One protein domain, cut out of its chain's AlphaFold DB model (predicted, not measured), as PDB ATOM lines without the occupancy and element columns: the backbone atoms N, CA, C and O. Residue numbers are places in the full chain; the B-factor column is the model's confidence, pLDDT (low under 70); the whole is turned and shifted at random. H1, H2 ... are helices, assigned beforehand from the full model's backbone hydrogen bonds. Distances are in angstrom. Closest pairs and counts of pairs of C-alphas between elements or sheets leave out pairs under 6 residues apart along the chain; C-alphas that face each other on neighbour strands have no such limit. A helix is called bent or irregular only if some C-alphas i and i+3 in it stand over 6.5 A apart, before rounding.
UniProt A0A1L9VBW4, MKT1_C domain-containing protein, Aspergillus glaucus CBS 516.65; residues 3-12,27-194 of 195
ATOM      1  N   ARG A   3      43.740 -15.021  28.662       86.62
ATOM      2  CA  ARG A   3      44.679 -15.983  28.044       86.62
ATOM      3  C   ARG A   3      45.028 -15.662  26.585       86.62
ATOM      4  O   ARG A   3      46.151 -15.876  26.147       86.62
ATOM      5  N   LEU A   4      44.068 -15.123  25.829       89.25
ATOM      6  CA  LEU A   4      44.249 -14.724  24.425       89.25
ATOM      7  C   LEU A   4      45.006 -13.394  24.279       89.25
ATOM      8  O   LEU A   4      45.214 -12.928  23.163       89.25
ATOM      9  N   GLY A   5      45.378 -12.749  25.388       88.81
ATOM     10  CA  GLY A   5      46.020 -11.441  25.377       88.81
ATOM     11  C   GLY A   5      45.122 -10.347  24.805       88.81
ATOM     12  O   GLY A   5      45.637  -9.416  24.202       88.81
ATOM     13  N   LEU A   6      43.795 -10.456  24.950       91.56
ATOM     14  CA  LEU A   6      42.844  -9.452  24.449       91.56
ATOM     15  C   LEU A   6      42.421  -8.434  25.517       91.56
ATOM     16  O   LEU A   6      41.923  -7.362  25.178       91.56
ATOM     17  N   LEU A   7      42.616  -8.756  26.799       91.75
ATOM     18  CA  LEU A   7      42.408  -7.843  27.927       91.75
ATOM     19  C   LEU A   7      43.767  -7.296  28.359       91.75
ATOM     20  O   LEU A   7      44.443  -7.884  29.196       91.75
ATOM     21  N   ASN A   8      44.198  -6.224  27.703       91.75
ATOM     22  CA  ASN A   8      45.472  -5.556  27.950       91.75
ATOM     23  C   ASN A   8      45.354  -4.060  27.621       91.75
ATOM     24  O   ASN A   8      44.296  -3.585  27.194       91.75
ATOM     25  N   THR A   9      46.462  -3.339  27.748       92.12
ATOM     26  CA  THR A   9      46.583  -1.904  27.455       92.12
ATOM     27  C   THR A   9      47.174  -1.600  26.071       92.12
ATOM     28  O   THR A   9      47.405  -0.442  25.731       92.12
ATOM     29  N   LYS A  10      47.399  -2.614  25.222       91.69
ATOM     30  CA  LYS A  10      47.996  -2.444  23.890       91.69
ATOM     31  C   LYS A  10      47.106  -1.582  23.000       91.69
ATOM     32  O   LYS A  10      45.938  -1.896  22.776       91.69
ATOM     33  N   GLN A  11      47.674  -0.534  22.423       87.00
ATOM     34  CA  GLN A  11      46.972   0.409  21.557       87.00
ATOM     35  C   GLN A  11      46.819  -0.134  20.121       87.00
ATOM     36  O   GLN A  11      47.517   0.294  19.209       87.00
ATOM     37  N   TRP A  12      45.920  -1.101  19.896       87.31
ATOM     38  CA  TRP A  12      45.684  -1.675  18.555       87.31
ATOM     39  C   TRP A  12      45.090  -0.690  17.546       87.31
ATOM     40  O   TRP A  12      45.326  -0.806  16.348       87.31
ATOM     41  N   ASP A  27      46.396   7.491  33.615       96.06
ATOM     42  CA  ASP A  27      44.928   7.614  33.613       96.06
ATOM     43  C   ASP A  27      44.338   7.083  32.295       96.06
ATOM     44  O   ASP A  27      43.384   6.300  32.300       96.06
ATOM     45  N   LYS A  28      44.936   7.453  31.154       96.31
ATOM     46  CA  LYS A  28      44.501   6.985  29.826       96.31
ATOM     47  C   LYS A  28      44.679   5.475  29.672       96.31
ATOM     48  O   LYS A  28      43.795   4.796  29.145       96.31
ATOM     49  N   THR A  29      45.810   4.945  30.127       96.31
ATOM     50  CA  THR A  29      46.151   3.519  30.044       96.31
ATOM     51  C   THR A  29      45.199   2.665  30.881       96.31
ATOM     52  O   THR A  29      44.651   1.673  30.392       96.31
ATOM     53  N   PHE A  30      44.944   3.076  32.120       97.56
ATOM     54  CA  PHE A  30      44.055   2.389  33.050       97.56
ATOM     55  C   PHE A  30      42.591   2.488  32.614       97.56
ATOM     56  O   PHE A  30      41.893   1.472  32.576       97.56
ATOM     57  N   ASN A  31      42.143   3.662  32.162       97.69
ATOM     58  CA  ASN A  31      40.816   3.838  31.573       97.69
ATOM     59  C   ASN A  31      40.606   2.912  30.357       97.69
ATOM     60  O   ASN A  31      39.574   2.242  30.244       97.69
ATOM     61  N   LEU A  32      41.599   2.793  29.467       97.00
ATOM     62  CA  LEU A  32      41.506   1.893  28.315       97.00
ATOM     63  C   LEU A  32      41.293   0.435  28.746       97.00
ATOM     64  O   LEU A  32      40.463  -0.264  28.163       97.00
ATOM     65  N   LEU A  33      42.016  -0.032  29.764       97.00
ATOM     66  CA  LEU A  33      41.867  -1.402  30.250       97.00
ATOM     67  C   LEU A  33      40.481  -1.633  30.875       97.00
ATOM     68  O   LEU A  33      39.812  -2.607  30.524       97.00
ATOM     69  N   VAL A  34      40.014  -0.716  31.728       98.06
ATOM     70  CA  VAL A  34      38.687  -0.811  32.366       98.06
ATOM     71  C   VAL A  34      37.565  -0.779  31.326       98.06
ATOM     72  O   VAL A  34      36.659  -1.613  31.359       98.06
ATOM     73  N   SER A  35      37.639   0.129  30.351       97.25
ATOM     74  CA  SER A  35      36.636   0.236  29.282       97.25
ATOM     75  C   SER A  35      36.599  -0.995  28.369       97.25
ATOM     76  O   SER A  35      35.518  -1.409  27.951       97.25
ATOM     77  N   ARG A  36      37.741  -1.648  28.115       95.94
ATOM     78  CA  ARG A  36      37.792  -2.934  27.394       95.94
ATOM     79  C   ARG A  36      37.135  -4.070  28.162       95.94
ATOM     80  O   ARG A  36      36.409  -4.854  27.558       95.94
ATOM     81  N   VAL A  37      37.359  -4.151  29.474       96.50
ATOM     82  CA  VAL A  37      36.666  -5.127  30.328       96.50
ATOM     83  C   VAL A  37      35.157  -4.885  30.295       96.50
ATOM     84  O   VAL A  37      34.384  -5.824  30.117       96.50
ATOM     85  N   ALA A  38      34.734  -3.624  30.365       97.19
ATOM     86  CA  ALA A  38      33.330  -3.243  30.283       97.19
ATOM     87  C   ALA A  38      32.663  -3.606  28.935       97.19
ATOM     88  O   ALA A  38      31.467  -3.881  28.925       97.19
ATOM     89  N   CYS A  39      33.403  -3.714  27.822       95.81
ATOM     90  CA  CYS A  39      32.874  -4.215  26.538       95.81
ATOM     91  C   CYS A  39      32.479  -5.708  26.541       95.81
ATOM     92  O   CYS A  39      31.961  -6.195  25.539       95.81
ATOM     93  N   ILE A  40      32.750  -6.459  27.614       93.31
ATOM     94  CA  ILE A  40      32.229  -7.827  27.778       93.31
ATOM     95  C   ILE A  40      30.751  -7.792  28.216       93.31
ATOM     96  O   ILE A  40      30.023  -8.756  28.001       93.31
ATOM     97  N   GLY A  41      30.308  -6.695  28.837       92.25
ATOM     98  CA  GLY A  41      28.921  -6.491  29.244       92.25
ATOM     99  C   GLY A  41      28.108  -5.708  28.213       92.25
ATOM    100  O   GLY A  41      28.599  -5.328  27.153       92.25
ATOM    101  N   LYS A  42      26.847  -5.446  28.559       92.44
ATOM    102  CA  LYS A  42      25.893  -4.714  27.724       92.44
ATOM    103  C   LYS A  42      25.419  -3.452  28.434       92.44
ATOM    104  O   LYS A  42      25.187  -3.487  29.642       92.44
ATOM    105  N   LEU A  43      25.254  -2.356  27.694       93.75
ATOM    106  CA  LEU A  43      24.607  -1.161  28.233       93.75
ATOM    107  C   LEU A  43      23.105  -1.425  28.420       93.75
ATOM    108  O   LEU A  43      22.428  -1.860  27.493       93.75
ATOM    109  N   GLN A  44      22.572  -1.124  29.600       92.62
ATOM    110  CA  GLN A  44      21.136  -1.130  29.874       92.62
ATOM    111  C   GLN A  44      20.525   0.200  29.427       92.62
ATOM    112  O   GLN A  44      20.848   1.266  29.969       92.62
ATOM    113  N   HIS A  45      19.702   0.133  28.382       92.25
ATOM    114  CA  HIS A  45      19.055   1.278  27.761       92.25
ATOM    115  C   HIS A  45      17.715   0.884  27.127       92.25
ATOM    116  O   HIS A  45      17.485  -0.277  26.776       92.25
ATOM    117  N   LYS A  46      16.858   1.883  26.898       91.31
ATOM    118  CA  LYS A  46      15.571   1.723  26.208       91.31
ATOM    119  C   LYS A  46      15.755   1.136  24.798       91.31
ATOM    120  O   LYS A  46      16.734   1.484  24.133       91.31
ATOM    121  N   PRO A  47      14.807   0.335  24.275       87.38
ATOM    122  CA  PRO A  47      14.910  -0.334  22.971       87.38
ATOM    123  C   PRO A  47      14.675   0.621  21.780       87.38
ATOM    124  O   PRO A  47      13.862   0.355  20.904       87.38
ATOM    125  N   ILE A  48      15.372   1.757  21.752       86.44
ATOM    126  CA  ILE A  48      15.229   2.839  20.761       86.44
ATOM    127  C   ILE A  48      16.534   3.111  19.996       86.44
ATOM    128  O   ILE A  48      16.686   4.141  19.347       86.44
ATOM    129  N   GLY A  49      17.475   2.164  20.055       83.81
ATOM    130  CA  GLY A  49      18.822   2.300  19.503       83.81
ATOM    131  C   GLY A  49      19.807   2.951  20.479       83.81
ATOM    132  O   GLY A  49      19.438   3.442  21.545       83.81
ATOM    133  N   TYR A  50      21.093   2.905  20.128       88.94
ATOM    134  CA  TYR A  50      22.151   3.514  20.932       88.94
ATOM    135  C   TYR A  50      22.171   5.033  20.733       88.94
ATOM    136  O   TYR A  50      22.262   5.523  19.608       88.94
ATOM    137  N   SER A  51      22.151   5.779  21.835       89.06
ATOM    138  CA  SER A  51      22.310   7.235  21.837       89.06
ATOM    139  C   SER A  51      23.325   7.629  22.898       89.06
ATOM    140  O   SER A  51      22.990   7.819  24.067       89.06
ATOM    141  N   GLY A  52      24.581   7.702  22.471       92.06
ATOM    142  CA  GLY A  52      25.696   8.152  23.284       92.06
ATOM    143  C   GLY A  52      26.916   8.514  22.443       92.06
ATOM    144  O   GLY A  52      26.855   8.461  21.211       92.06
ATOM    145  N   PRO A  53      28.039   8.884  23.080       94.81
ATOM    146  CA  PRO A  53      29.266   9.226  22.375       94.81
ATOM    147  C   PRO A  53      29.744   8.083  21.470       94.81
ATOM    148  O   PRO A  53      29.561   6.905  21.785       94.81
ATOM    149  N   LEU A  54      30.397   8.418  20.358       93.75
ATOM    150  CA  LEU A  54      30.999   7.430  19.463       93.75
ATOM    151  C   LEU A  54      32.460   7.177  19.855       93.75
ATOM    152  O   LEU A  54      33.271   8.100  19.877       93.75
ATOM    153  N   SER A  55      32.818   5.910  20.068       95.62
ATOM    154  CA  SER A  55      34.214   5.471  20.143       95.62
ATOM    155  C   SER A  55      34.505   4.478  19.027       95.62
ATOM    156  O   SER A  55      34.095   3.320  19.100       95.62
ATOM    157  N   ARG A  56      35.232   4.915  17.990       95.25
ATOM    158  CA  ARG A  56      35.640   4.022  16.891       95.25
ATOM    159  C   ARG A  56      36.606   2.953  17.396       95.25
ATOM    160  O   ARG A  56      36.515   1.807  16.974       95.25
ATOM    161  N   GLN A  57      37.466   3.302  18.354       95.25
ATOM    162  CA  GLN A  57      38.362   2.343  19.002       95.25
ATOM    163  C   GLN A  57      37.607   1.203  19.701       95.25
ATOM    164  O   GLN A  57      37.919   0.036  19.466       95.25
ATOM    165  N   LEU A  58      36.611   1.516  20.542       95.44
ATOM    166  CA  LEU A  58      35.846   0.485  21.257       95.44
ATOM    167  C   LEU A  58      34.886  -0.273  20.335       95.44
ATOM    168  O   LEU A  58      34.673  -1.467  20.535       95.44
ATOM    169  N   LEU A  59      34.378   0.379  19.286       94.06
ATOM    170  CA  LEU A  59      33.591  -0.280  18.246       94.06
ATOM    171  C   LEU A  59      34.426  -1.316  17.474       94.06
ATOM    172  O   LEU A  59      33.972  -2.439  17.263       94.06
ATOM    173  N   CYS A  60      35.673  -0.993  17.119       94.31
ATOM    174  CA  CYS A  60      36.597  -1.965  16.536       94.31
ATOM    175  C   CYS A  60      36.957  -3.066  17.537       94.31
ATOM    176  O   CYS A  60      36.929  -4.242  17.184       94.31
ATOM    177  N   TYR A  61      37.220  -2.727  18.802       95.06
ATOM    178  CA  TYR A  61      37.508  -3.720  19.840       95.06
ATOM    179  C   TYR A  61      36.357  -4.717  20.054       95.06
ATOM    180  O   TYR A  61      36.599  -5.905  20.265       95.06
ATOM    181  N   ARG A  62      35.104  -4.273  19.913       93.50
ATOM    182  CA  ARG A  62      33.912  -5.131  19.985       93.50
ATOM    183  C   ARG A  62      33.921  -6.264  18.960       93.50
ATOM    184  O   ARG A  62      33.371  -7.323  19.248       93.50
ATOM    185  N   SER A  63      34.587  -6.108  17.814       93.25
ATOM    186  CA  SER A  63      34.778  -7.226  16.877       93.25
ATOM    187  C   SER A  63      35.584  -8.367  17.511       93.25
ATOM    188  O   SER A  63      35.179  -9.519  17.408       93.25
ATOM    189  N   LEU A  64      36.646  -8.064  18.269       94.25
ATOM    190  CA  LEU A  64      37.466  -9.061  18.968       94.25
ATOM    191  C   LEU A  64      36.666  -9.778  20.063       94.25
ATOM    192  O   LEU A  64      36.738 -10.999  20.188       94.25
ATOM    193  N   VAL A  65      35.874  -9.025  20.834       94.31
ATOM    194  CA  VAL A  65      34.986  -9.585  21.866       94.31
ATOM    195  C   VAL A  65      33.941 -10.510  21.231       94.31
ATOM    196  O   VAL A  65      33.726 -11.624  21.711       94.31
ATOM    197  N   SER A  66      33.310 -10.070  20.138       94.19
ATOM    198  CA  SER A  66      32.281 -10.838  19.430       94.19
ATOM    199  C   SER A  66      32.851 -12.120  18.817       94.19
ATOM    200  O   SER A  66      32.213 -13.164  18.917       94.19
ATOM    201  N   GLN A  67      34.081 -12.092  18.286       94.88
ATOM    202  CA  GLN A  67      34.733 -13.307  17.788       94.88
ATOM    203  C   GLN A  67      34.972 -14.330  18.898       94.88
ATOM    204  O   GLN A  67      34.586 -15.484  18.752       94.88
ATOM    205  N   VAL A  68      35.517 -13.914  20.048       94.94
ATOM    206  CA  VAL A  68      35.713 -14.837  21.180       94.94
ATOM    207  C   VAL A  68      34.387 -15.418  21.662       94.94
ATOM    208  O   VAL A  68      34.306 -16.622  21.897       94.94
ATOM    209  N   ARG A  69      33.344 -14.589  21.786       95.25
ATOM    210  CA  ARG A  69      31.998 -15.044  22.159       95.25
ATOM    211  C   ARG A  69      31.479 -16.098  21.177       95.25
ATOM    212  O   ARG A  69      31.062 -17.167  21.614       95.25
ATOM    213  N   SER A  70      31.515 -15.810  19.875       95.19
ATOM    214  CA  SER A  70      31.036 -16.726  18.835       95.19
ATOM    215  C   SER A  70      31.814 -18.039  18.830       95.19
ATOM    216  O   SER A  70      31.205 -19.099  18.767       95.19
ATOM    217  N   THR A  71      33.142 -18.004  18.977       96.19
ATOM    218  CA  THR A  71      33.949 -19.230  19.066       96.19
ATOM    219  C   THR A  71      33.605 -20.057  20.307       96.19
ATOM    220  O   THR A  71      33.507 -21.276  20.208       96.19
ATOM    221  N   LEU A  72      33.382 -19.423  21.465       95.50
ATOM    222  CA  LEU A  72      32.948 -20.132  22.676       95.50
ATOM    223  C   LEU A  72      31.560 -20.754  22.501       95.50
ATOM    224  O   LEU A  72      31.344 -21.881  22.937       95.50
ATOM    225  N   ARG A  73      30.642 -20.046  21.833       96.25
ATOM    226  CA  ARG A  73      29.315 -20.569  21.499       96.25
ATOM    227  C   ARG A  73      29.407 -21.814  20.615       96.25
ATOM    228  O   ARG A  73      28.845 -22.839  20.978       96.25
ATOM    229  N   ILE A  74      30.171 -21.730  19.525       96.81
ATOM    230  CA  ILE A  74      30.399 -22.843  18.593       96.81
ATOM    231  C   ILE A  74      31.015 -24.041  19.320       96.81
ATOM    232  O   ILE A  74      30.584 -25.167  19.111       96.81
ATOM    233  N   LEU A  75      32.002 -23.811  20.193       97.19
ATOM    234  CA  LEU A  75      32.637 -24.885  20.956       97.19
ATOM    235  C   LEU A  75      31.634 -25.618  21.856       97.19
ATOM    236  O   LEU A  75      31.629 -26.842  21.889       97.19
ATOM    237  N   ILE A  76      30.780 -24.882  22.569       96.88
ATOM    238  CA  ILE A  76      29.764 -25.475  23.447       96.88
ATOM    239  C   ILE A  76      28.735 -26.270  22.643       96.88
ATOM    240  O   ILE A  76      28.365 -27.365  23.051       96.88
ATOM    241  N   GLU A  77      28.294 -25.748  21.499       95.88
ATOM    242  CA  GLU A  77      27.368 -26.457  20.612       95.88
ATOM    243  C   GLU A  77      28.007 -27.714  20.003       95.88
ATOM    244  O   GLU A  77      27.342 -28.741  19.907       95.88
ATOM    245  N   ALA A  78      29.299 -27.673  19.664       97.44
ATOM    246  CA  ALA A  78      30.037 -28.835  19.170       97.44
ATOM    247  C   ALA A  78      30.182 -29.931  20.239       97.44
ATOM    248  O   ALA A  78      29.928 -31.095  19.947       97.44
ATOM    249  N   VAL A  79      30.526 -29.560  21.479       96.81
ATOM    250  CA  VAL A  79      30.584 -30.501  22.616       96.81
ATOM    251  C   VAL A  79      29.200 -31.084  22.906       96.81
ATOM    252  O   VAL A  79      29.065 -32.280  23.133       96.81
ATOM    253  N   LEU A  80      28.147 -30.266  22.862       95.38
ATOM    254  CA  LEU A  80      26.783 -30.753  23.052       95.38
ATOM    255  C   LEU A  80      26.377 -31.750  21.955       95.38
ATOM    256  O   LEU A  80      25.785 -32.784  22.255       95.38
ATOM    257  N   ALA A  81      26.707 -31.455  20.695       95.25
ATOM    258  CA  ALA A  81      26.456 -32.358  19.579       95.25
ATOM    259  C   ALA A  81      27.210 -33.685  19.745       95.25
ATOM    260  O   ALA A  81      26.621 -34.740  19.524       95.25
ATOM    261  N   GLU A  82      28.472 -33.648  20.179       97.31
ATOM    262  CA  GLU A  82      29.250 -34.848  20.502       97.31
ATOM    263  C   GLU A  82      28.557 -35.692  21.577       97.31
ATOM    264  O   GLU A  82      28.318 -36.871  21.339       97.31
ATOM    265  N   LEU A  83      28.161 -35.098  22.711       96.56
ATOM    266  CA  LEU A  83      27.484 -35.822  23.798       96.56
ATOM    267  C   LEU A  83      26.245 -36.574  23.295       96.56
ATOM    268  O   LEU A  83      26.044 -37.747  23.618       96.56
ATOM    269  N   PHE A  84      25.432 -35.933  22.450       95.62
ATOM    270  CA  PHE A  84      24.283 -36.606  21.859       95.62
ATOM    271  C   PHE A  84      24.686 -37.675  20.857       95.62
ATOM    272  O   PHE A  84      24.112 -38.755  20.912       95.62
ATOM    273  N   LEU A  85      25.638 -37.428  19.957       96.12
ATOM    274  CA  LEU A  85      26.026 -38.387  18.916       96.12
ATOM    275  C   LEU A  85      26.725 -39.627  19.488       96.12
ATOM    276  O   LEU A  85      26.446 -40.737  19.033       96.12
ATOM    277  N   SER A  86      27.538 -39.456  20.530       97.25
ATOM    278  CA  SER A  86      28.227 -40.534  21.248       97.25
ATOM    279  C   SER A  86      27.294 -41.356  22.140       97.25
ATOM    280  O   SER A  86      27.611 -42.490  22.478       97.25
ATOM    281  N   GLY A  87      26.107 -40.828  22.465       94.88
ATOM    282  CA  GLY A  87      25.154 -41.495  23.359       94.88
ATOM    283  C   GLY A  87      25.424 -41.239  24.844       94.88
ATOM    284  O   GLY A  87      24.830 -41.901  25.687       94.88
ATOM    285  N   ASP A  88      26.267 -40.252  25.157       96.62
ATOM    286  CA  ASP A  88      26.593 -39.812  26.519       96.62
ATOM    287  C   ASP A  88      25.541 -38.848  27.105       96.62
ATOM    288  O   ASP A  88      25.706 -38.308  28.201       96.62
ATOM    289  N   ALA A  89      24.449 -38.609  26.376       94.94
ATOM    290  CA  ALA A  89      23.317 -37.800  26.802       94.94
ATOM    291  C   ALA A  89      21.987 -38.445  26.392       94.94
ATOM    292  O   ALA A  89      21.881 -39.063  25.329       94.94
ATOM    293  N   ASP A  90      20.964 -38.251  27.228       94.31
ATOM    294  CA  ASP A  90      19.608 -38.732  26.969       94.31
ATOM    295  C   ASP A  90      18.986 -38.022  25.758       94.31
ATOM    296  O   ASP A  90      18.970 -36.790  25.679       94.31
ATOM    297  N   ARG A  91      18.487 -38.813  24.805       94.00
ATOM    298  CA  ARG A  91      17.882 -38.344  23.553       94.00
ATOM    299  C   ARG A  91      16.353 -38.377  23.593       94.00
ATOM    300  O   ARG A  91      15.744 -37.813  22.686       94.00
ATOM    301  N   ASP A  92      15.745 -39.013  24.595       95.06
ATOM    302  CA  ASP A  92      14.289 -39.071  24.748       95.06
ATOM    303  C   ASP A  92      13.776 -37.785  25.408       95.06
ATOM    304  O   ASP A  92      13.573 -37.693  26.618       95.06
ATOM    305  N   ARG A  93      13.688 -36.718  24.606       93.06
ATOM    306  CA  ARG A  93      13.400 -35.366  25.091       93.06
ATOM    307  C   ARG A  93      12.693 -34.496  24.056       93.06
ATOM    308  O   ARG A  93      12.892 -34.648  22.851       93.06
ATOM    309  N   GLU A  94      11.925 -33.525  24.548       95.88
ATOM    310  CA  GLU A  94      11.087 -32.621  23.739       95.88
ATOM    311  C   GLU A  94      11.531 -31.142  23.813       95.88
ATOM    312  O   GLU A  94      11.056 -30.295  23.059       95.88
ATOM    313  N   ASP A  95      12.488 -30.809  24.685       95.62
ATOM    314  CA  ASP A  95      12.887 -29.441  25.052       95.62
ATOM    315  C   ASP A  95      14.074 -28.875  24.235       95.62
ATOM    316  O   ASP A  95      14.769 -27.953  24.671       95.62
ATOM    317  N   TRP A  96      14.326 -29.397  23.030       92.38
ATOM    318  CA  TRP A  96      15.510 -29.078  22.207       92.38
ATOM    319  C   TRP A  96      15.743 -27.576  21.989       92.38
ATOM    320  O   TRP A  96      16.872 -27.078  22.096       92.38
ATOM    321  N   SER A  97      14.672 -26.836  21.691       92.81
ATOM    322  CA  SER A  97      14.742 -25.389  21.467       92.81
ATOM    323  C   SER A  97      15.082 -24.636  22.750       92.81
ATOM    324  O   SER A  97      15.938 -23.752  22.735       92.81
ATOM    325  N   GLU A  98      14.463 -25.005  23.872       95.00
ATOM    326  CA  GLU A  98      14.717 -24.374  25.166       95.00
ATOM    327  C   GLU A  98      16.157 -24.623  25.629       95.00
ATOM    328  O   GLU A  98      16.839 -23.688  26.052       95.00
ATOM    329  N   MET A  99      16.659 -25.850  25.471       93.06
ATOM    330  CA  MET A  99      18.051 -26.190  25.762       93.06
ATOM    331  C   MET A  99      19.018 -25.310  24.962       93.06
ATOM    332  O   MET A  99      19.924 -24.703  25.535       93.06
ATOM    333  N   THR A 100      18.806 -25.189  23.648       90.00
ATOM    334  CA  THR A 100      19.671 -24.385  22.768       90.00
ATOM    335  C   THR A 100      19.661 -22.905  23.159       90.00
ATOM    336  O   THR A 100      20.708 -22.251  23.149       90.00
ATOM    337  N   LEU A 101      18.501 -22.369  23.549       93.38
ATOM    338  CA  LEU A 101      18.365 -20.985  24.013       93.38
ATOM    339  C   LEU A 101      19.035 -20.744  25.374       93.38
ATOM    340  O   LEU A 101      19.546 -19.649  25.613       93.38
ATOM    341  N   LYS A 102      19.067 -21.758  26.249       93.94
ATOM    342  CA  LYS A 102      19.709 -21.698  27.572       93.94
ATOM    343  C   LYS A 102      21.231 -21.814  27.529       93.94
ATOM    344  O   LYS A 102      21.885 -21.446  28.506       93.94
ATOM    345  N   LEU A 103      21.810 -22.303  26.431       94.81
ATOM    346  CA  LEU A 103      23.264 -22.335  26.279       94.81
ATOM    347  C   LEU A 103      23.848 -20.915  26.418       94.81
ATOM    348  O   LEU A 103      23.264 -19.945  25.918       94.81
ATOM    349  N   PRO A 104      25.021 -20.761  27.053       93.81
ATOM    350  CA  PRO A 104      25.631 -19.453  27.231       93.81
ATOM    351  C   PRO A 104      26.049 -18.839  25.886       93.81
ATOM    352  O   PRO A 104      26.076 -19.496  24.843       93.81
ATOM    353  N   PHE A 105      26.382 -17.547  25.914       93.19
ATOM    354  CA  PHE A 105      26.895 -16.790  24.763       93.19
ATOM    355  C   PHE A 105      25.922 -16.609  23.587       93.19
ATOM    356  O   PHE A 105      26.367 -16.253  22.497       93.19
ATOM    357  N   ILE A 106      24.614 -16.800  23.795       92.00
ATOM    358  CA  ILE A 106      23.591 -16.566  22.762       92.00
ATOM    359  C   ILE A 106      23.484 -15.089  22.358       92.00
ATOM    360  O   ILE A 106      23.410 -14.763  21.177       92.00
ATOM    361  N   ASN A 107      23.521 -14.191  23.342       89.31
ATOM    362  CA  ASN A 107      23.383 -12.758  23.118       89.31
ATOM    363  C   ASN A 107      24.712 -12.159  22.672       89.31
ATOM    364  O   ASN A 107      25.749 -12.437  23.274       89.31
ATOM    365  N   ASP A 108      24.677 -11.303  21.652       84.12
ATOM    366  CA  ASP A 108      25.879 -10.598  21.224       84.12
ATOM    367  C   ASP A 108      26.268  -9.488  22.206       84.12
ATOM    368  O   ASP A 108      25.425  -8.906  22.896       84.12
ATOM    369  N   ASN A 109      27.564  -9.190  22.239       85.56
ATOM    370  CA  ASN A 109      28.103  -8.106  23.050       85.56
ATOM    371  C   ASN A 109      28.001  -6.780  22.283       85.56
ATOM    372  O   ASN A 109      28.061  -6.741  21.046       85.56
ATOM    373  N   ASP A 110      27.892  -5.673  23.012       86.19
ATOM    374  CA  ASP A 110      28.056  -4.330  22.460       86.19
ATOM    375  C   ASP A 110      29.232  -3.604  23.124       86.19
ATOM    376  O   ASP A 110      29.888  -4.125  24.020       86.19
ATOM    377  N   CYS A 111      29.567  -2.417  22.622       94.31
ATOM    378  CA  CYS A 111      30.588  -1.566  23.233       94.31
ATOM    379  C   CYS A 111      29.989  -0.447  24.090       94.31
ATOM    380  O   CYS A 111      30.737   0.396  24.579       94.31
ATOM    381  N   GLY A 112      28.664  -0.391  24.257       95.62
ATOM    382  CA  GLY A 112      27.981   0.725  24.907       95.62
ATOM    383  C   GLY A 112      28.402   0.876  26.364       95.62
ATOM    384  O   GLY A 112      28.721   1.983  26.800       95.62
ATOM    385  N   LEU A 113      28.494  -0.240  27.095       96.44
ATOM    386  CA  LEU A 113      28.934  -0.243  28.491       96.44
ATOM    387  C   LEU A 113      30.397   0.209  28.619       96.44
ATOM    388  O   LEU A 113      30.736   1.008  29.491       96.44
ATOM    389  N   GLY A 114      31.250  -0.238  27.692       97.19
ATOM    390  CA  GLY A 114      32.637   0.214  27.589       97.19
ATOM    391  C   GLY A 114      32.759   1.710  27.319       97.19
ATOM    392  O   GLY A 114      33.566   2.383  27.956       97.19
ATOM    393  N   ILE A 115      31.931   2.261  26.426       97.69
ATOM    394  CA  ILE A 115      31.917   3.699  26.130       97.69
ATOM    395  C   ILE A 115      31.406   4.500  27.333       97.69
ATOM    396  O   ILE A 115      31.950   5.572  27.609       97.69
ATOM    397  N   ALA A 116      30.411   3.997  28.067       97.44
ATOM    398  CA  ALA A 116      29.915   4.623  29.292       97.44
ATOM    399  C   ALA A 116      31.006   4.704  30.367       97.44
ATOM    400  O   ALA A 116      31.310   5.801  30.842       97.44
ATOM    401  N   ALA A 117      31.660   3.576  30.668       97.88
ATOM    402  CA  ALA A 117      32.779   3.523  31.606       97.88
ATOM    403  C   ALA A 117      33.927   4.442  31.164       97.88
ATOM    404  O   ALA A 117      34.407   5.255  31.954       97.88
ATOM    405  N   ARG A 118      34.301   4.383  29.877       97.69
ATOM    406  CA  ARG A 118      35.338   5.246  29.299       97.69
ATOM    407  C   ARG A 118      35.015   6.718  29.496       97.69
ATOM    408  O   ARG A 118      35.868   7.471  29.936       97.69
ATOM    409  N   THR A 119      33.794   7.124  29.159       97.50
ATOM    410  CA  THR A 119      33.367   8.530  29.194       97.50
ATOM    411  C   THR A 119      33.354   9.082  30.611       97.50
ATOM    412  O   THR A 119      33.852  10.180  30.827       97.50
ATOM    413  N   TYR A 120      32.874   8.303  31.579       97.81
ATOM    414  CA  TYR A 120      32.945   8.675  32.989       97.81
ATOM    415  C   TYR A 120      34.395   8.847  33.471       97.81
ATOM    416  O   TYR A 120      34.752   9.894  34.008       97.81
ATOM    417  N   LEU A 121      35.244   7.841  33.231       97.75
ATOM    418  CA  LEU A 121      36.641   7.846  33.678       97.75
ATOM    419  C   LEU A 121      37.498   8.901  32.962       97.75
ATOM    420  O   LEU A 121      38.500   9.340  33.512       97.75
ATOM    421  N   ASP A 122      37.115   9.305  31.749       96.38
ATOM    422  CA  ASP A 122      37.789  10.345  30.965       96.38
ATOM    423  C   ASP A 122      37.335  11.755  31.385       96.38
ATOM    424  O   ASP A 122      38.113  12.697  31.294       96.38
ATOM    425  N   ASP A 123      36.106  11.935  31.886       96.25
ATOM    426  CA  ASP A 123      35.645  13.240  32.389       96.25
ATOM    427  C   ASP A 123      36.125  13.531  33.820       96.25
ATOM    428  O   ASP A 123      36.373  14.687  34.149       96.25
ATOM    429  N   LEU A 124      36.327  12.501  34.654       95.06
ATOM    430  CA  LEU A 124      36.782  12.648  36.046       95.06
ATOM    431  C   LEU A 124      38.044  13.518  36.235       95.06
ATOM    432  O   LEU A 124      38.025  14.356  37.135       95.06
ATOM    433  N   PRO A 125      39.117  13.391  35.424       94.25
ATOM    434  CA  PRO A 125      40.306  14.238  35.540       94.25
ATOM    435  C   PRO A 125      40.060  15.743  35.360       94.25
ATOM    436  O   PRO A 125      40.948  16.528  35.670       94.25
ATOM    437  N   ALA A 126      38.894  16.161  34.849       91.88
ATOM    438  CA  ALA A 126      38.535  17.578  34.763       91.88
ATOM    439  C   ALA A 126      38.125  18.180  36.121       91.88
ATOM    440  O   ALA A 126      38.044  19.400  36.243       91.88
ATOM    441  N   GLN A 127      37.857  17.344  37.128       91.88
ATOM    442  CA  GLN A 127      37.521  17.777  38.483       91.88
ATOM    443  C   GLN A 127      38.788  18.106  39.282       91.88
ATOM    444  O   GLN A 127      39.810  17.442  39.133       91.88
ATOM    445  N   THR A 128      38.718  19.088  40.187       88.62
ATOM    446  CA  THR A 128      39.868  19.501  41.019       88.62
ATOM    447  C   THR A 128      40.395  18.364  41.899       88.62
ATOM    448  O   THR A 128      41.602  18.245  42.096       88.62
ATOM    449  N   ASN A 129      39.505  17.502  42.403       91.75
ATOM    450  CA  ASN A 129      39.864  16.273  43.111       91.75
ATOM    451  C   ASN A 129      39.087  15.076  42.528       91.75
ATOM    452  O   ASN A 129      38.013  14.745  43.030       91.75
ATOM    453  N   PRO A 130      39.627  14.385  41.507       90.94
ATOM    454  CA  PRO A 130      38.938  13.296  40.801       90.94
ATOM    455  C   PRO A 130      38.580  12.075  41.662       90.94
ATOM    456  O   PRO A 130      37.853  11.194  41.205       90.94
ATOM    457  N   THR A 131      39.118  11.989  42.882       94.06
ATOM    458  CA  THR A 131      38.872  10.877  43.813       94.06
ATOM    459  C   THR A 131      37.868  11.212  44.913       94.06
ATOM    460  O   THR A 131      37.481  10.324  45.674       94.06
ATOM    461  N   SER A 132      37.423  12.470  45.012       95.94
ATOM    462  CA  SER A 132      36.456  12.850  46.039       95.94
ATOM    463  C   SER A 132      35.062  12.277  45.733       95.94
ATOM    464  O   SER A 132      34.689  12.116  44.562       95.94
ATOM    465  N   PRO A 133      34.255  11.954  46.759       94.81
ATOM    466  CA  PRO A 133      32.874  11.518  46.564       94.81
ATOM    467  C   PRO A 133      32.041  12.507  45.739       94.81
ATOM    468  O   PRO A 133      31.258  12.080  44.892       94.81
ATOM    469  N   GLU A 134      32.253  13.807  45.941       94.94
ATOM    470  CA  GLU A 134      31.536  14.895  45.274       94.94
ATOM    471  C   GLU A 134      31.860  14.929  43.780       94.94
ATOM    472  O   GLU A 134      30.944  14.927  42.961       94.94
ATOM    473  N   ALA A 135      33.145  14.853  43.416       95.00
ATOM    474  CA  ALA A 135      33.581  14.814  42.022       95.00
ATOM    475  C   ALA A 135      32.983  13.612  41.276       95.00
ATOM    476  O   ALA A 135      32.497  13.740  40.150       95.00
ATOM    477  N   ARG A 136      32.959  12.437  41.921       95.25
ATOM    478  CA  ARG A 136      32.344  11.230  41.350       95.25
ATOM    479  C   ARG A 136      30.838  11.389  41.180       95.25
ATOM    480  O   ARG A 136      30.314  11.033  40.128       95.25
ATOM    481  N   ALA A 137      30.144  11.922  42.184       94.81
ATOM    482  CA  ALA A 137      28.703  12.152  42.123       94.81
ATOM    483  C   ALA A 137      28.335  13.151  41.015       94.81
ATOM    484  O   ALA A 137      27.440  12.879  40.214       94.81
ATOM    485  N   GLU A 138      29.068  14.259  40.915       94.25
ATOM    486  CA  GLU A 138      28.863  15.282  39.892       94.25
ATOM    487  C   GLU A 138      29.098  14.722  38.484       94.25
ATOM    488  O   GLU A 138      28.254  14.870  37.597       94.25
ATOM    489  N   THR A 139      30.202  14.001  38.269       95.31
ATOM    490  CA  THR A 139      30.490  13.393  36.965       95.31
ATOM    491  C   THR A 139      29.481  12.293  36.610       95.31
ATOM    492  O   THR A 139      29.066  12.197  35.454       95.31
ATOM    493  N   LYS A 140      29.000  11.502  37.582       95.19
ATOM    494  CA  LYS A 140      27.898  10.542  37.362       95.19
ATOM    495  C   LYS A 140      26.601  11.254  36.955       95.19
ATOM    496  O   LYS A 140      25.902  10.759  36.071       95.19
ATOM    497  N   ALA A 141      26.301  12.421  37.530       93.94
ATOM    498  CA  ALA A 141      25.102  13.197  37.202       93.94
ATOM    499  C   ALA A 141      25.094  13.702  35.744       93.94
ATOM    500  O   ALA A 141      24.040  13.708  35.102       93.94
ATOM    501  N   LYS A 142      26.267  14.025  35.174       94.69
ATOM    502  CA  LYS A 142      26.417  14.377  33.744       94.69
ATOM    503  C   LYS A 142      26.051  13.227  32.797       94.69
ATOM    504  O   LYS A 142      25.702  13.462  31.640       94.69
ATOM    505  N   GLY A 143      26.055  11.989  33.291       92.31
ATOM    506  CA  GLY A 143      25.747  10.775  32.540       92.31
ATOM    507  C   GLY A 143      24.460  10.818  31.726       92.31
ATOM    508  O   GLY A 143      24.432  10.325  30.600       92.31
ATOM    509  N   LYS A 144      23.410  11.462  32.251       90.00
ATOM    510  CA  LYS A 144      22.120  11.597  31.558       90.00
ATOM    511  C   LYS A 144      22.223  12.435  30.279       90.00
ATOM    512  O   LYS A 144      21.488  12.176  29.332       90.00
ATOM    513  N   ALA A 145      23.133  13.408  30.231       93.50
ATOM    514  CA  ALA A 145      23.369  14.208  29.032       93.50
ATOM    515  C   ALA A 145      24.085  13.394  27.944       93.50
ATOM    516  O   ALA A 145      23.777  13.540  26.763       93.50
ATOM    517  N   TRP A 146      25.007  12.512  28.342       94.62
ATOM    518  CA  TRP A 146      25.746  11.654  27.415       94.62
ATOM    519  C   TRP A 146      24.933  10.446  26.948       94.62
ATOM    520  O   TRP A 146      25.022  10.090  25.783       94.62
ATOM    521  N   PHE A 147      24.146   9.829  27.829       94.75
ATOM    522  CA  PHE A 147      23.394   8.598  27.568       94.75
ATOM    523  C   PHE A 147      21.915   8.791  27.917       94.75
ATOM    524  O   PHE A 147      21.398   8.219  28.881       94.75
ATOM    525  N   GLN A 148      21.230   9.604  27.112       91.44
ATOM    526  CA  GLN A 148      19.856  10.082  27.350       91.44
ATOM    527  C   GLN A 148      18.817   8.966  27.495       91.44
ATOM    528  O   GLN A 148      17.758   9.157  28.094       91.44
ATOM    529  N   HIS A 149      19.107   7.804  26.916       91.94
ATOM    530  CA  HIS A 149      18.203   6.661  26.866       91.94
ATOM    531  C   HIS A 149      18.689   5.477  27.700       91.94
ATOM    532  O   HIS A 149      18.066   4.419  27.653       91.94
ATOM    533  N   SER A 150      19.775   5.647  28.464       91.50
ATOM    534  CA  SER A 150      20.171   4.667  29.476       91.50
ATOM    535  C   SER A 150      19.122   4.594  30.585       91.50
ATOM    536  O   SER A 150      18.553   5.618  30.968       91.50
ATOM    537  N   ASP A 151      18.870   3.392  31.103       89.25
ATOM    538  CA  ASP A 151      17.911   3.208  32.202       89.25
ATOM    539  C   ASP A 151      18.449   3.843  33.491       89.25
ATOM    540  O   ASP A 151      17.747   4.553  34.210       89.25
ATOM    541  N   SER A 152      19.742   3.633  33.745       93.19
ATOM    542  CA  SER A 152      20.501   4.297  34.797       93.19
ATOM    543  C   SER A 152      21.970   4.360  34.401       93.19
ATOM    544  O   SER A 152      22.630   3.327  34.276       93.19
ATOM    545  N   PHE A 153      22.515   5.561  34.205       95.12
ATOM    546  CA  PHE A 153      23.940   5.705  33.902       95.12
ATOM    547  C   PHE A 153      24.809   5.205  35.061       95.12
ATOM    548  O   PHE A 153      25.732   4.424  34.846       95.12
ATOM    549  N   SER A 154      24.472   5.578  36.298       95.44
ATOM    550  CA  SER A 154      25.175   5.099  37.493       95.44
ATOM    551  C   SER A 154      25.059   3.584  37.654       95.44
ATOM    552  O   SER A 154      26.071   2.937  37.889       95.44
ATOM    553  N   GLY A 155      23.876   3.003  37.425       96.12
ATOM    554  CA  GLY A 155      23.689   1.550  37.484       96.12
ATOM    555  C   GLY A 155      24.504   0.800  36.425       96.12
ATOM    556  O   GLY A 155      25.075  -0.251  36.707       96.12
ATOM    557  N   ASN A 156      24.637   1.372  35.224       96.38
ATOM    558  CA  ASN A 156      25.535   0.851  34.195       96.38
ATOM    559  C   ASN A 156      27.010   0.938  34.622       96.38
ATOM    560  O   ASN A 156      27.759  -0.015  34.426       96.38
ATOM    561  N   LEU A 157      27.446   2.037  35.242       97.62
ATOM    562  CA  LEU A 157      28.808   2.123  35.779       97.62
ATOM    563  C   LEU A 157      29.053   1.090  36.884       97.62
ATOM    564  O   LEU A 157      30.083   0.422  36.869       97.62
ATOM    565  N   ASP A 158      28.091   0.890  37.783       97.06
ATOM    566  CA  ASP A 158      28.189  -0.128  38.829       97.06
ATOM    567  C   ASP A 158      28.303  -1.535  38.226       97.06
ATOM    568  O   ASP A 158      29.101  -2.349  38.692       97.06
ATOM    569  N   LEU A 159      27.556  -1.824  37.153       96.81
ATOM    570  CA  LEU A 159      27.695  -3.070  36.397       96.81
ATOM    571  C   LEU A 159      29.097  -3.207  35.787       96.81
ATOM    572  O   LEU A 159      29.720  -4.261  35.921       96.81
ATOM    573  N   ALA A 160      29.615  -2.149  35.159       97.81
ATOM    574  CA  ALA A 160      30.959  -2.139  34.584       97.81
ATOM    575  C   ALA A 160      32.044  -2.386  35.650       97.81
ATOM    576  O   ALA A 160      32.976  -3.154  35.413       97.81
ATOM    577  N   PHE A 161      31.910  -1.797  36.840       98.25
ATOM    578  CA  PHE A 161      32.867  -1.977  37.935       98.25
ATOM    579  C   PHE A 161      32.740  -3.339  38.626       98.25
ATOM    580  O   PHE A 161      33.754  -3.925  38.995       98.25
ATOM    581  N   LYS A 162      31.536  -3.913  38.724       97.81
ATOM    582  CA  LYS A 162      31.366  -5.310  39.164       97.81
ATOM    583  C   LYS A 162      32.012  -6.289  38.185       97.81
ATOM    584  O   LYS A 162      32.631  -7.266  38.603       97.81
ATOM    585  N   LEU A 163      31.887  -6.020  36.886       96.69
ATOM    586  CA  LEU A 163      32.539  -6.812  35.849       96.69
ATOM    587  C   LEU A 163      34.064  -6.690  35.936       96.69
ATOM    588  O   LEU A 163      34.758  -7.700  35.836       96.69
ATOM    589  N   TRP A 164      34.574  -5.484  36.200       98.00
ATOM    590  CA  TRP A 164      35.981  -5.275  36.532       98.00
ATOM    591  C   TRP A 164      36.424  -6.141  37.711       98.00
ATOM    592  O   TRP A 164      37.375  -6.902  37.564       98.00
ATOM    593  N   ASP A 165      35.717  -6.087  38.842       97.75
ATOM    594  CA  ASP A 165      36.074  -6.855  40.040       97.75
ATOM    595  C   ASP A 165      36.104  -8.365  39.771       97.75
ATOM    596  O   ASP A 165      37.011  -9.064  40.228       97.75
ATOM    597  N   ALA A 166      35.132  -8.882  39.013       96.44
ATOM    598  CA  ALA A 166      35.081 -10.293  38.641       96.44
ATOM    599  C   ALA A 166      36.271 -10.694  37.754       96.44
ATOM    600  O   ALA A 166      36.919 -11.712  38.007       96.44
ATOM    601  N   VAL A 167      36.587  -9.885  36.740       95.12
ATOM    602  CA  VAL A 167      37.705 -10.151  35.826       95.12
ATOM    603  C   VAL A 167      39.048  -9.998  36.535       95.12
ATOM    604  O   VAL A 167      39.912 -10.848  36.351       95.12
ATOM    605  N   TYR A 168      39.213  -8.987  37.386       95.56
ATOM    606  CA  TYR A 168      40.418  -8.804  38.191       95.56
ATOM    607  C   TYR A 168      40.645  -9.993  39.132       95.56
ATOM    608  O   TYR A 168      41.728 -10.564  39.155       95.56
ATOM    609  N   LYS A 169      39.618 -10.465  39.849       94.38
ATOM    610  CA  LYS A 169      39.744 -11.687  40.666       94.38
ATOM    611  C   LYS A 169      40.161 -12.898  39.829       94.38
ATOM    612  O   LYS A 169      41.002 -13.682  40.264       94.38
ATOM    613  N   ALA A 170      39.615 -13.036  38.621       92.06
ATOM    614  CA  ALA A 170      40.004 -14.106  37.711       92.06
ATOM    615  C   ALA A 170      41.468 -13.980  37.254       92.06
ATOM    616  O   ALA A 170      42.149 -14.996  37.137       92.06
ATOM    617  N   THR A 171      41.985 -12.764  37.030       92.00
ATOM    618  CA  THR A 171      43.391 -12.571  36.639       92.00
ATOM    619  C   THR A 171      44.353 -12.910  37.772       92.00
ATOM    620  O   THR A 171      45.403 -13.485  37.498       92.00
ATOM    621  N   GLN A 172      43.971 -12.672  39.031       90.31
ATOM    622  CA  GLN A 172      44.756 -13.096  40.199       90.31
ATOM    623  C   GLN A 172      44.856 -14.627  40.319       90.31
ATOM    624  O   GLN A 172      45.890 -15.154  40.721       90.31
ATOM    625  N   GLY A 173      43.804 -15.360  39.933       86.56
ATOM    626  CA  GLY A 173      43.786 -16.830  39.947       86.56
ATOM    627  C   GLY A 173      44.393 -17.502  38.708       86.56
ATOM    628  O   GLY A 173      44.661 -18.700  38.729       86.56
ATOM    629  N   ALA A 174      44.620 -16.757  37.624       82.88
ATOM    630  CA  ALA A 174      45.024 -17.305  36.325       82.88
ATOM    631  C   ALA A 174      46.533 -17.608  36.196       82.88
ATOM    632  O   ALA A 174      46.983 -18.099  35.157       82.88
ATOM    633  N   GLY A 175      47.340 -17.305  37.219       81.88
ATOM    634  CA  GLY A 175      48.782 -17.560  37.217       81.88
ATOM    635  C   GLY A 175      49.482 -16.953  35.995       81.88
ATOM    636  O   GLY A 175      49.390 -15.756  35.742       81.88
ATOM    637  N   LYS A 176      50.177 -17.785  35.205       80.88
ATOM    638  CA  LYS A 176      50.916 -17.344  34.004       80.88
ATOM    639  C   LYS A 176      50.021 -17.004  32.804       80.88
ATOM    640  O   LYS A 176      50.517 -16.441  31.828       80.88
ATOM    641  N   GLU A 177      48.733 -17.354  32.833       79.50
ATOM    642  CA  GLU A 177      47.817 -17.061  31.724       79.50
ATOM    643  C   GLU A 177      47.361 -15.597  31.701       79.50
ATOM    644  O   GLU A 177      47.081 -15.053  30.628       79.50
ATOM    645  N   ALA A 178      47.308 -14.942  32.865       79.38
ATOM    646  CA  ALA A 178      47.099 -13.505  32.961       79.38
ATOM    647  C   ALA A 178      48.444 -12.784  32.838       79.38
ATOM    648  O   ALA A 178      49.232 -12.693  33.779       79.38
ATOM    649  N   LYS A 179      48.708 -12.260  31.640       83.81
ATOM    650  CA  LYS A 179      49.852 -11.374  31.412       83.81
ATOM    651  C   LYS A 179      49.633 -10.038  32.131       83.81
ATOM    652  O   LYS A 179      48.500  -9.654  32.419       83.81
ATOM    653  N   ASP A 180      50.729  -9.327  32.380       86.25
ATOM    654  CA  ASP A 180      50.725  -7.956  32.904       86.25
ATOM    655  C   ASP A 180      50.077  -7.798  34.294       86.25
ATOM    656  O   ASP A 180      49.394  -6.809  34.551       86.25
ATOM    657  N   ALA A 181      50.314  -8.743  35.215       89.44
ATOM    658  CA  ALA A 181      49.762  -8.722  36.580       89.44
ATOM    659  C   ALA A 181      49.929  -7.361  37.289       89.44
ATOM    660  O   ALA A 181      48.964  -6.813  37.813       89.44
ATOM    661  N   LYS A 182      51.116  -6.743  37.186       92.12
ATOM    662  CA  LYS A 182      51.378  -5.403  37.744       92.12
ATOM    663  C   LYS A 182      50.434  -4.333  37.188       92.12
ATOM    664  O   LYS A 182      49.972  -3.473  37.928       92.12
ATOM    665  N   THR A 183      50.138  -4.378  35.890       94.12
ATOM    666  CA  THR A 183      49.213  -3.433  35.250       94.12
ATOM    667  C   THR A 183      47.799  -3.614  35.790       94.12
ATOM    668  O   THR A 183      47.119  -2.621  36.040       94.12
ATOM    669  N   TRP A 184      47.363  -4.857  36.015       95.12
ATOM    670  CA  TRP A 184      46.070  -5.147  36.638       95.12
ATOM    671  C   TRP A 184      45.984  -4.603  38.064       95.12
ATOM    672  O   TRP A 184      45.001  -3.940  38.388       95.12
ATOM    673  N   ASP A 185      47.015  -4.819  38.882       96.00
ATOM    674  CA  ASP A 185      47.053  -4.338  40.269       96.00
ATOM    675  C   ASP A 185      47.054  -2.809  40.339       96.00
ATOM    676  O   ASP A 185      46.249  -2.217  41.063       96.00
ATOM    677  N   ASN A 186      47.880  -2.158  39.515       97.38
ATOM    678  CA  ASN A 186      47.937  -0.700  39.434       97.38
ATOM    679  C   ASN A 186      46.604  -0.109  38.954       97.38
ATOM    680  O   ASN A 186      46.107   0.851  39.542       97.38
ATOM    681  N   THR A 187      45.987  -0.712  37.930       97.88
ATOM    682  CA  THR A 187      44.673  -0.279  37.425       97.88
ATOM    683  C   THR A 187      43.598  -0.450  38.496       97.88
ATOM    684  O   THR A 187      42.757   0.430  38.668       97.88
ATOM    685  N   ASN A 188      43.626  -1.554  39.245       97.94
ATOM    686  CA  ASN A 188      42.664  -1.817  40.308       97.94
ATOM    687  C   ASN A 188      42.794  -0.803  41.457       97.94
ATOM    688  O   ASN A 188      41.791  -0.243  41.900       97.94
ATOM    689  N   ALA A 189      44.023  -0.509  41.892       97.88
ATOM    690  CA  ALA A 189      44.289   0.514  42.902       97.88
ATOM    691  C   ALA A 189      43.842   1.909  42.432       97.88
ATOM    692  O   ALA A 189      43.183   2.641  43.172       97.88
ATOM    693  N   TRP A 190      44.130   2.256  41.175       97.75
ATOM    694  CA  TRP A 190      43.707   3.511  40.555       97.75
ATOM    695  C   TRP A 190      42.180   3.652  40.473       97.75
ATOM    696  O   TRP A 190      41.633   4.724  40.767       97.75
ATOM    697  N   LEU A 191      41.488   2.570  40.100       98.06
ATOM    698  CA  LEU A 191      40.035   2.539  39.956       98.06
ATOM    699  C   LEU A 191      39.322   2.622  41.310       98.06
ATOM    700  O   LEU A 191      38.240   3.203  41.385       98.06
ATOM    701  N   ALA A 192      39.921   2.098  42.385       97.12
ATOM    702  CA  ALA A 192      39.318   2.083  43.717       97.12
ATOM    703  C   ALA A 192      38.919   3.486  44.209       97.12
ATOM    704  O   ALA A 192      37.845   3.646  44.785       97.12
ATOM    705  N   GLY A 193      39.731   4.509  43.913       94.75
ATOM    706  CA  GLY A 193      39.421   5.906  44.242       94.75
ATOM    707  C   GLY A 193      38.410   6.574  43.302       94.75
ATOM    708  O   GLY A 193      37.887   7.634  43.622       94.75
ATOM    709  N   ARG A 194      38.110   5.975  42.144       95.69
ATOM    710  CA  ARG A 194      37.342   6.598  41.050       95.69
ATOM    711  C   ARG A 194      35.959   5.980  40.819       95.69
ATOM    712  O   ARG A 194      35.176   6.557  40.070       95.69
TER     713      ARG A 194
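AT A GLANCE: This is residues 3 to 12 and 27 to 194 of the 195 residues of the protein "MKT1_C domain-containing protein" of Aspergillus glaucus CBS 516.65 (UniProt A0A1L9VBW4). The long helix H2 makes an arm that reaches out from a head of five helices, and the chain folds back beside it through residues 87 to 111, which hold the short helix H3. In the head, H1 and H4 lie side by side and H6 crosses them over residues 34 to 38 and 113 to 117, with H5 near one end of H6 and H7 folded back along the other. The printed part has 178 residues, with seven named helices, H1 to H7 in chain order, and no named strand; the class is all helix. It is only just loose, close to compact, with a radius of gyration of the C-alphas of 19.0 A, and elongated, spanning 65 by 42 by 27 A.

IN THESE COORDINATES: H2, residues 56 to 86, is the longest helix at 45.4 A, from C-alpha 56 at (35.640, 4.022, 16.891) to C-alpha 86 at (28.227, -40.534, 21.248). H1 is residues 27 to 38 and H3 is residues 96 to 102. H4, residues 112 to 126, is 22.2 A long and only just irregular, with C-alphas 122 and 125 6.51 A apart. H5, residues 133 to 146, is 20.4 A long and also only just irregular, with C-alphas 141 and 144 6.6 A apart. H6, residues 153 to 173, is 30.6 A long. H7, residues 181 to 192, ends at C-alpha 192, (39.318, 2.083, 43.717).

HOW THE PARTS SIT: H2 is close to H1 but not clearly touching; their closest C-alphas, of Arg 36 and Leu 58, are 7.3 A apart. H2 and H3 are apart, but only just, at 8.3 A. H6 is the hub and touches four helices. It is about perpendicular to H1, at 88 degrees, with the C-alphas of Ala 38 and Ala 160 closest at 5.0 A. It touches H4 at 82 degrees, about perpendicular, with the C-alphas of Ala 117 and Leu 157 closest at 5.9 A. H6 and H7 form a hairpin; their closest C-alphas, of Tyr 168 and Trp 184, are 6.9 A apart. H5 touches H6 at a steep tilt of 65 degrees, with the C-alphas of Gly 143 and Phe 153 closest at 5.6 A. H1 and H4 touch at a shallow tilt of 21 degrees, opposite ways, with the C-alphas of Ser 35 and Gly 114 closest at 4.3 A. Every O i to N i+4 pair is within hydrogen-bond range in H1, H3, H6 and H7, against 25 of 27 in H2, 9 of 11 in H4 and 6 of 10 in H5.

THE WHOLE: The two C-alphas farthest apart, of Asp 92 and Thr 128, are 66.0 A apart. Residues 13 to 26 are not printed, and C-alphas 12 and 27 are 17.7 A apart across the cut. The link from H1 to H2, 17 residues, is long. Residues 92 to 99, of which 96 to 99 belong to H3, stand free. The mean pLDDT of the printed part is 93.7, and no printed residue is under 70.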